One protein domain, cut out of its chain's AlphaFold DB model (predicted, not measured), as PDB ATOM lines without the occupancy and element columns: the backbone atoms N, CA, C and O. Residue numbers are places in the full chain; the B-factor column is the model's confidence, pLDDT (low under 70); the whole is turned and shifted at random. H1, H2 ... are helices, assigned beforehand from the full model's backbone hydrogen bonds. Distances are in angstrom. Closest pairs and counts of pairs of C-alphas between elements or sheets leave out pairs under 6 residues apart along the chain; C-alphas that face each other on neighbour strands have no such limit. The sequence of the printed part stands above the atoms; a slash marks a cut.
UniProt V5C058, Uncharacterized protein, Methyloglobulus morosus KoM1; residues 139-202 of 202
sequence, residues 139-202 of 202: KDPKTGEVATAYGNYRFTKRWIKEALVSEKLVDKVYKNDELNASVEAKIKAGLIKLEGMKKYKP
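What this domain is: This is residues 139 to 202 of the 202 residues of an uncharacterized protein of Methyloglobulus morosus KoM1 (UniProt V5C058). Two helices stand at right angles, roughly as a T: the longer, H2, is the bar, and H1 meets its side close to H1's own last residues, with few contacts between them. Two long stretches hold no named element: residues 139 to 152 lead into H1, and residues 167 to 180 loop from the end of H1 to the beginning of H2. The printed part has 64 residues with two named helices, H1 then H2 along the chain, and no named strand. The class is all helix, though under half of the residues, 30 of 64, are in named elements. The whole is compact, with a radius of gyration of the C-alphas of 11.7 A and spans of 31 by 22 by 16 A.

Where its parts are: H2, residues 181 to 196, measures 22.5 A from first to last C-alpha, from C-alpha 181 at (11.411, 24.993, 45.003) to C-alpha 196 at (3.700, 10.388, 60.294). H1, residues 153 to 166, measures 19.7 A and begins with C-alpha 153 at (7.839, 2.583, 41.905).

How they stand to each other: H2 touches H1, with 4 pairs of C-alphas within 8 A. The closest C-alphas are those of Gly 190 and Leu 164, 6.5 A apart. H1 touches H2 with residue 164 alone, and H2 touches H1 with residues 187 to 194 alone. Their lines are about perpendicular, at 89 degrees, and their centres are 12.6 A apart. Every O i to N i+4 pair in H2 is within hydrogen-bond range; in H1 it is 9 of 10.

The domain as a whole: The two C-alphas farthest apart, those of Asp 177 and Lys 198, are 32.3 A apart. The first and last printed C-alphas, Lys 139 and Pro 202, are 5.1 A apart, and Pro 202 is the chain's last residue. H1 and H2 are joined by a long link of 14 residues. The printed part has no cut. The mean pLDDT of the printed part is 84.2; residues 149 to 151 are under 70.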
ATOM      1  N   LYS A 139       2.399   2.419  53.404       83.88
ATOM      2  CA  LYS A 139       1.261   1.548  53.072       83.88
ATOM      3  C   LYS A 139       0.137   2.328  52.396       83.88
ATOM      4  O   LYS A 139      -0.305   3.340  52.939       83.88
ATOM      5  N   ASP A 140      -0.362   1.853  51.253       82.38
ATOM      6  CA  ASP A 140      -1.600   2.386  50.669       82.38
ATOM      7  C   ASP A 140      -2.809   1.843  51.461       82.38
ATOM      8  O   ASP A 140      -3.042   0.631  51.476       82.38
ATOM      9  N   PRO A 141      -3.621   2.696  52.109       79.00
ATOM     10  CA  PRO A 141      -4.798   2.273  52.866       79.00
ATOM     11  C   PRO A 141      -5.953   1.747  51.994       79.00
ATOM     12  O   PRO A 141      -6.954   1.304  52.549       79.00
ATOM     13  N   LYS A 142      -5.860   1.816  50.656       79.50
ATOM     14  CA  LYS A 142      -6.864   1.278  49.718       79.50
ATOM     15  C   LYS A 142      -6.535  -0.130  49.223       79.50
ATOM     16  O   LYS A 142      -7.460  -0.893  48.967       79.50
ATOM     17  N   THR A 143      -5.254  -0.469  49.069       74.75
ATOM     18  CA  THR A 143      -4.806  -1.786  48.568       74.75
ATOM     19  C   THR A 143      -4.106  -2.634  49.630       74.75
ATOM     20  O   THR A 143      -3.922  -3.829  49.426       74.75
ATOM     21  N   GLY A 144      -3.692  -2.033  50.751       74.06
ATOM     22  CA  GLY A 144      -2.829  -2.662  51.752       74.06
ATOM     23  C   GLY A 144      -1.367  -2.800  51.313       74.06
ATOM     24  O   GLY A 144      -0.550  -3.296  52.085       74.06
ATOM     25  N   GLU A 145      -1.019  -2.368  50.097       74.12
ATOM     26  CA  GLU A 145       0.308  -2.565  49.520       74.12
ATOM     27  C   GLU A 145       1.348  -1.663  50.201       74.12
ATOM     28  O   GLU A 145       1.194  -0.440  50.268       74.12
ATOM     29  N   VAL A 146       2.429  -2.270  50.696       77.50
ATOM     30  CA  VAL A 146       3.561  -1.561  51.305       77.50
ATOM     31  C   VAL A 146       4.525  -1.124  50.204       77.50
ATOM     32  O   VAL A 146       5.294  -1.919  49.661       77.50
ATOM     33  N   ALA A 147       4.488   0.164  49.876       72.00
ATOM     34  CA  ALA A 147       5.280   0.780  48.828       72.00
ATOM     35  C   ALA A 147       6.773   0.822  49.186       72.00
ATOM     36  O   ALA A 147       7.274   1.775  49.789       72.00
ATOM     37  N   THR A 148       7.505  -0.214  48.778       73.25
ATOM     38  CA  THR A 148       8.972  -0.208  48.767       73.25
ATOM     39  C   THR A 148       9.494   0.500  47.516       73.25
ATOM     40  O   THR A 148       8.902   0.425  46.436       73.25
ATOM     41  N   ALA A 149      10.639   1.176  47.636       64.25
ATOM     42  CA  ALA A 149      11.217   1.964  46.542       64.25
ATOM     43  C   ALA A 149      11.606   1.135  45.298       64.25
ATOM     44  O   ALA A 149      11.744   1.701  44.214       64.25
ATOM     45  N   TYR A 150      11.784  -0.182  45.458       53.88
ATOM     46  CA  TYR A 150      12.298  -1.091  44.431       53.88
ATOM     47  C   TYR A 150      11.196  -1.886  43.708       53.88
ATOM     48  O   TYR A 150      11.295  -2.098  42.505       53.88
ATOM     49  N   GLY A 151      10.131  -2.297  44.415       65.50
ATOM     50  CA  GLY A 151       9.114  -3.207  43.873       65.50
ATOM     51  C   GLY A 151       8.106  -2.553  42.924       65.50
ATOM     52  O   GLY A 151       7.909  -3.031  41.811       65.50
ATOM     53  N   ASN A 152       7.465  -1.452  43.343       70.81
ATOM     54  CA  ASN A 152       6.316  -0.890  42.616       70.81
ATOM     55  C   ASN A 152       6.373   0.641  42.441       70.81
ATOM     56  O   ASN A 152       5.422   1.380  42.714       70.81
ATOM     57  N   TYR A 153       7.520   1.148  41.979       75.75
ATOM     58  CA  TYR A 153       7.839   2.583  41.905       75.75
ATOM     59  C   TYR A 153       6.791   3.453  41.178       75.75
ATOM     60  O   TYR A 153       6.537   4.590  41.582       75.75
ATOM     61  N   ARG A 154       6.173   2.951  40.096       81.50
ATOM     62  CA  ARG A 154       5.235   3.732  39.264       81.50
ATOM     63  C   ARG A 154       3.860   3.895  39.915       81.50
ATOM     64  O   ARG A 154       3.347   5.014  39.921       81.50
ATOM     65  N   PHE A 155       3.297   2.831  40.489       80.75
ATOM     66  CA  PHE A 155       2.039   2.921  41.236       80.75
ATOM     67  C   PHE A 155       2.259   3.677  42.547       80.75
ATOM     68  O   PHE A 155       1.503   4.603  42.826       80.75
ATOM     69  N   THR A 156       3.364   3.403  43.252       82.00
ATOM     70  CA  THR A 156       3.834   4.163  44.427       82.00
ATOM     71  C   THR A 156       3.835   5.669  44.170       82.00
ATOM     72  O   THR A 156       3.143   6.425  44.849       82.00
ATOM     73  N   LYS A 157       4.544   6.132  43.127       83.56
ATOM     74  CA  LYS A 157       4.573   7.561  42.779       83.56
ATOM     75  C   LYS A 157       3.205   8.131  42.407       83.56
ATOM     76  O   LYS A 157       3.038   9.343  42.525       83.56
ATOM     77  N   ARG A 158       2.254   7.318  41.936       87.06
ATOM     78  CA  ARG A 158       0.904   7.782  41.603       87.06
ATOM     79  C   ARG A 158       0.028   7.869  42.848       87.06
ATOM     80  O   ARG A 158      -0.445   8.958  43.146       87.06
ATOM     81  N   TRP A 159      -0.137   6.787  43.608       88.00
ATOM     82  CA  TRP A 159      -1.034   6.791  44.766       88.00
ATOM     83  C   TRP A 159      -0.558   7.748  45.865       88.00
ATOM     84  O   TRP A 159      -1.393   8.425  46.458       88.00
ATOM     85  N   ILE A 160       0.756   7.923  46.071       87.69
ATOM     86  CA  ILE A 160       1.283   8.923  47.019       87.69
ATOM     87  C   ILE A 160       0.886  10.348  46.603       87.69
ATOM     88  O   ILE A 160       0.509  11.152  47.454       87.69
ATOM     89  N   LYS A 161       0.898  10.668  45.299       89.00
ATOM     90  CA  LYS A 161       0.399  11.958  44.791       89.00
ATOM     91  C   LYS A 161      -1.104  12.116  45.049       89.00
ATOM     92  O   LYS A 161      -1.514  13.163  45.540       89.00
ATOM     93  N   GLU A 162      -1.902  11.079  44.788       88.94
ATOM     94  CA  GLU A 162      -3.343  11.091  45.088       88.94
ATOM     95  C   GLU A 162      -3.617  11.235  46.597       88.94
ATOM     96  O   GLU A 162      -4.546  11.939  46.988       88.94
ATOM     97  N   ALA A 163      -2.813  10.610  47.462       88.81
ATOM     98  CA  ALA A 163      -2.954  10.672  48.917       88.81
ATOM     99  C   ALA A 163      -2.597  12.061  49.472       88.81
ATOM    100  O   ALA A 163      -3.350  12.606  50.276       88.81
ATOM    101  N   LEU A 164      -1.514  12.677  48.980       91.06
ATOM    102  CA  LEU A 164      -1.130  14.053  49.323       91.06
ATOM    103  C   LEU A 164      -2.225  15.080  48.979       91.06
ATOM    104  O   LEU A 164      -2.404  16.046  49.719       91.06
ATOM    105  N   VAL A 165      -2.969  14.860  47.890       93.19
ATOM    106  CA  VAL A 165      -4.123  15.692  47.506       93.19
ATOM    107  C   VAL A 165      -5.377  15.324  48.314       93.19
ATOM    108  O   VAL A 165      -6.070  16.212  48.805       93.19
ATOM    109  N   SER A 166      -5.648  14.030  48.522       90.38
ATOM    110  CA  SER A 166      -6.816  13.533  49.277       90.38
ATOM    111  C   SER A 166      -6.845  14.051  50.719       90.38
ATOM    112  O   SER A 166      -7.874  14.527  51.192       90.38
ATOM    113  N   GLU A 167      -5.697  14.008  51.395       88.69
ATOM    114  CA  GLU A 167      -5.503  14.499  52.766       88.69
ATOM    115  C   GLU A 167      -5.273  16.036  52.818       88.69
ATOM    116  O   GLU A 167      -5.021  16.598  53.882       88.69
ATOM    117  N   LYS A 168      -5.353  16.734  51.669       88.81
ATOM    118  CA  LYS A 168      -5.132  18.187  51.474       88.81
ATOM    119  C   LYS A 168      -3.790  18.740  51.982       88.81
ATOM    120  O   LYS A 168      -3.720  19.857  52.491       88.81
ATOM    121  N   LEU A 169      -2.699  17.995  51.798       87.31
ATOM    122  CA  LEU A 169      -1.337  18.495  52.037       87.31
ATOM    123  C   LEU A 169      -0.740  19.198  50.809       87.31
ATOM    124  O   LEU A 169       0.226  19.948  50.944       87.31
ATOM    125  N   VAL A 170      -1.297  18.945  49.622       89.00
ATOM    126  CA  VAL A 170      -0.863  19.511  48.342       89.00
ATOM    127  C   VAL A 170      -2.103  19.856  47.512       89.00
ATOM    128  O   VAL A 170      -3.012  19.042  47.395       89.00
ATOM    129  N   ASP A 171      -2.137  21.058  46.929       89.31
ATOM    130  CA  ASP A 171      -3.332  21.631  46.284       89.31
ATOM    131  C   ASP A 171      -3.806  20.846  45.040       89.31
ATOM    132  O   ASP A 171      -5.000  20.772  44.747       89.31
ATOM    133  N   LYS A 172      -2.862  20.261  44.291       90.88
ATOM    134  CA  LYS A 172      -3.098  19.461  43.080       90.88
ATOM    135  C   LYS A 172      -1.948  18.489  42.820       90.88
ATOM    136  O   LYS A 172      -0.848  18.646  43.350       90.88
ATOM    137  N   VAL A 173      -2.157  17.533  41.915       88.81
ATOM    138  CA  VAL A 173      -1.060  16.716  41.379       88.81
ATOM    139  C   VAL A 173      -0.216  17.555  40.413       88.81
ATOM    140  O   VAL A 173      -0.494  17.616  39.217       88.81
ATOM    141  N   TYR A 174       0.823  18.205  40.939       86.69
ATOM    142  CA  TYR A 174       1.746  19.022  40.150       86.69
ATOM    143  C   TYR A 174       2.467  18.214  39.051       86.69
ATOM    144  O   TYR A 174       2.919  17.074  39.270       86.69
ATOM    145  N   LYS A 175       2.572  18.830  37.866       87.00
ATOM    146  CA  LYS A 175       3.385  18.356  36.728       87.00
ATOM    147  C   LYS A 175       4.857  18.739  36.911       87.00
ATOM    148  O   LYS A 175       5.176  19.580  37.744       87.00
ATOM    149  N   ASN A 176       5.751  18.127  36.131       86.19
ATOM    150  CA  ASN A 176       7.195  18.375  36.224       86.19
ATOM    151  C   ASN A 176       7.545  19.855  35.988       86.19
ATOM    152  O   ASN A 176       8.388  20.415  36.672       86.19
ATOM    153  N   ASP A 177       6.816  20.490  35.078       88.81
ATOM    154  CA  ASP A 177       6.966  21.886  34.648       88.81
ATOM    155  C   ASP A 177       6.429  22.887  35.694       88.81
ATOM    156  O   ASP A 177       6.612  24.094  35.575       88.81
ATOM    157  N   GLU A 178       5.762  22.381  36.737       85.62
ATOM    158  CA  GLU A 178       5.210  23.157  37.849       85.62
ATOM    159  C   GLU A 178       6.004  22.960  39.159       85.62
ATOM    160  O   GLU A 178       5.682  23.582  40.177       85.62
ATOM    161  N   LEU A 179       7.041  22.107  39.158       88.69
ATOM    162  CA  LEU A 179       7.947  21.921  40.295       88.69
ATOM    163  C   LEU A 179       8.926  23.099  40.391       88.69
ATOM    164  O   LEU A 179      10.033  23.081  39.862       88.69
ATOM    165  N   ASN A 180       8.514  24.130  41.124       90.12
ATOM    166  CA  ASN A 180       9.429  25.116  41.698       90.12
ATOM    167  C   ASN A 180       9.829  24.709  43.129       90.12
ATOM    168  O   ASN A 180       9.166  23.884  43.762       90.12
ATOM    169  N   ALA A 181      10.876  25.331  43.679       92.19
ATOM    170  CA  ALA A 181      11.411  24.993  45.003       92.19
ATOM    171  C   ALA A 181      10.375  25.073  46.149       92.19
ATOM    172  O   ALA A 181      10.445  24.284  47.090       92.19
ATOM    173  N   SER A 182       9.380  25.969  46.063       90.25
ATOM    174  CA  SER A 182       8.298  26.076  47.056       90.25
ATOM    175  C   SER A 182       7.292  24.924  46.935       90.25
ATOM    176  O   SER A 182       6.913  24.315  47.936       90.25
ATOM    177  N   VAL A 183       6.918  24.549  45.707       90.25
ATOM    178  CA  VAL A 183       6.090  23.362  45.426       90.25
ATOM    179  C   VAL A 183       6.805  22.078  45.856       90.25
ATOM    180  O   VAL A 183       6.197  21.233  46.511       90.25
ATOM    181  N   GLU A 184       8.104  21.946  45.585       88.88
ATOM    182  CA  GLU A 184       8.900  20.824  46.089       88.88
ATOM    183  C   GLU A 184       8.960  20.782  47.619       88.88
ATOM    184  O   GLU A 184       8.803  19.708  48.198       88.88
ATOM    185  N   ALA A 185       9.159  21.922  48.287       92.88
ATOM    186  CA  ALA A 185       9.160  21.996  49.746       92.88
ATOM    187  C   ALA A 185       7.800  21.583  50.337       92.88
ATOM    188  O   ALA A 185       7.767  20.788  51.277       92.88
ATOM    189  N   LYS A 186       6.683  22.029  49.741       90.56
ATOM    190  CA  LYS A 186       5.326  21.573  50.098       90.56
ATOM    191  C   LYS A 186       5.166  20.059  49.926       90.56
ATOM    192  O   LYS A 186       4.686  19.401  50.843       90.56
ATOM    193  N   ILE A 187       5.596  19.491  48.796       88.88
ATOM    194  CA  ILE A 187       5.499  18.044  48.525       88.88
ATOM    195  C   ILE A 187       6.351  17.236  49.520       88.88
ATOM    196  O   ILE A 187       5.872  16.242  50.060       88.88
ATOM    197  N   LYS A 188       7.582  17.676  49.816       90.31
ATOM    198  CA  LYS A 188       8.492  17.021  50.776       90.31
ATOM    199  C   LYS A 188       7.951  17.092  52.210       90.31
ATOM    200  O   LYS A 188       7.885  16.071  52.888       90.31
ATOM    201  N   ALA A 189       7.487  18.262  52.654       90.94
ATOM    202  CA  ALA A 189       6.841  18.429  53.959       90.94
ATOM    203  C   ALA A 189       5.507  17.664  54.059       90.94
ATOM    204  O   ALA A 189       5.144  17.177  55.130       90.94
ATOM    205  N   GLY A 190       4.788  17.533  52.941       89.88
ATOM    206  CA  GLY A 190       3.600  16.700  52.820       89.88
ATOM    207  C   GLY A 190       3.914  15.220  53.021       89.88
ATOM    208  O   GLY A 190       3.257  14.566  53.827       89.88
ATOM    209  N   LEU A 191       4.954  14.706  52.358       87.75
ATOM    210  CA  LEU A 191       5.369  13.307  52.474       87.75
ATOM    211  C   LEU A 191       5.749  12.942  53.919       87.75
ATOM    212  O   LEU A 191       5.231  11.961  54.442       87.75
ATOM    213  N   ILE A 192       6.537  13.783  54.598       89.19
ATOM    214  CA  ILE A 192       6.932  13.584  56.009       89.19
ATOM    215  C   ILE A 192       5.706  13.518  56.939       89.19
ATOM    216  O   ILE A 192       5.629  12.673  57.831       89.19
ATOM    217  N   LYS A 193       4.711  14.392  56.733       88.94
ATOM    218  CA  LYS A 193       3.452  14.351  57.497       88.94
ATOM    219  C   LYS A 193       2.654  13.075  57.220       88.94
ATOM    220  O   LYS A 193       2.053  12.533  58.143       88.94
ATOM    221  N   LEU A 194       2.660  12.603  55.976       86.31
ATOM    222  CA  LEU A 194       1.919  11.424  55.532       86.31
ATOM    223  C   LEU A 194       2.571  10.123  56.047       86.31
ATOM    224  O   LEU A 194       1.864   9.267  56.565       86.31
ATOM    225  N   GLU A 195       3.906  10.039  56.076       83.94
ATOM    226  CA  GLU A 195       4.679   9.020  56.817       83.94
ATOM    227  C   GLU A 195       4.393   9.048  58.333       83.94
ATOM    228  O   GLU A 195       4.415   8.017  59.010       83.94
ATOM    229  N   GLY A 196       4.092  10.225  58.893       84.88
ATOM    230  CA  GLY A 196       3.700  10.388  60.294       84.88
ATOM    231  C   GLY A 196       2.346   9.753  60.648       84.88
ATOM    232  O   GLY A 196       2.159   9.301  61.782       84.88
ATOM    233  N   MET A 197       1.411   9.675  59.697       84.56
ATOM    234  CA  MET A 197       0.046   9.194  59.921       84.56
ATOM    235  C   MET A 197      -0.015   7.668  60.090       84.56
ATOM    236  O   MET A 197       0.355   6.916  59.194       84.56
ATOM    237  N   LYS A 198      -0.611   7.192  61.196       83.69
ATOM    238  CA  LYS A 198      -0.799   5.752  61.495       83.69
ATOM    239  C   LYS A 198      -1.434   4.948  60.343       83.69
ATOM    240  O   LYS A 198      -1.107   3.784  60.170       83.69
ATOM    241  N   LYS A 199      -2.311   5.584  59.558       85.25
ATOM    242  CA  LYS A 199      -3.018   5.035  58.384       85.25
ATOM    243  C   LYS A 199      -2.091   4.602  57.235       85.25
ATOM    244  O   LYS A 199      -2.448   3.695  56.495       85.25
ATOM    245  N   TYR A 200      -0.934   5.251  57.099       83.00
ATOM    246  CA  TYR A 200       0.022   5.053  56.005       83.00
ATOM    247  C   TYR A 200       1.329   4.385  56.459       83.00
ATOM    248  O   TYR A 200       2.223   4.147  55.647       83.00
ATOM    249  N   LYS A 201       1.450   4.048  57.749       82.56
ATOM    250  CA  LYS A 201       2.527   3.188  58.250       82.56
ATOM    251  C   LYS A 201       2.225   1.720  57.910       82.56
ATOM    252  O   LYS A 201       1.045   1.350  57.909       82.56
ATOM    253  N   PRO A 202       3.247   0.904  57.598       75.38
ATOM    254  CA  PRO A 202       3.074  -0.531  57.392       75.38
ATOM    255  C   PRO A 202       2.594  -1.212  58.677       75.38
ATOM    256  O   PRO A 202       3.022  -0.787  59.772       75.38
TER     257      PRO A 202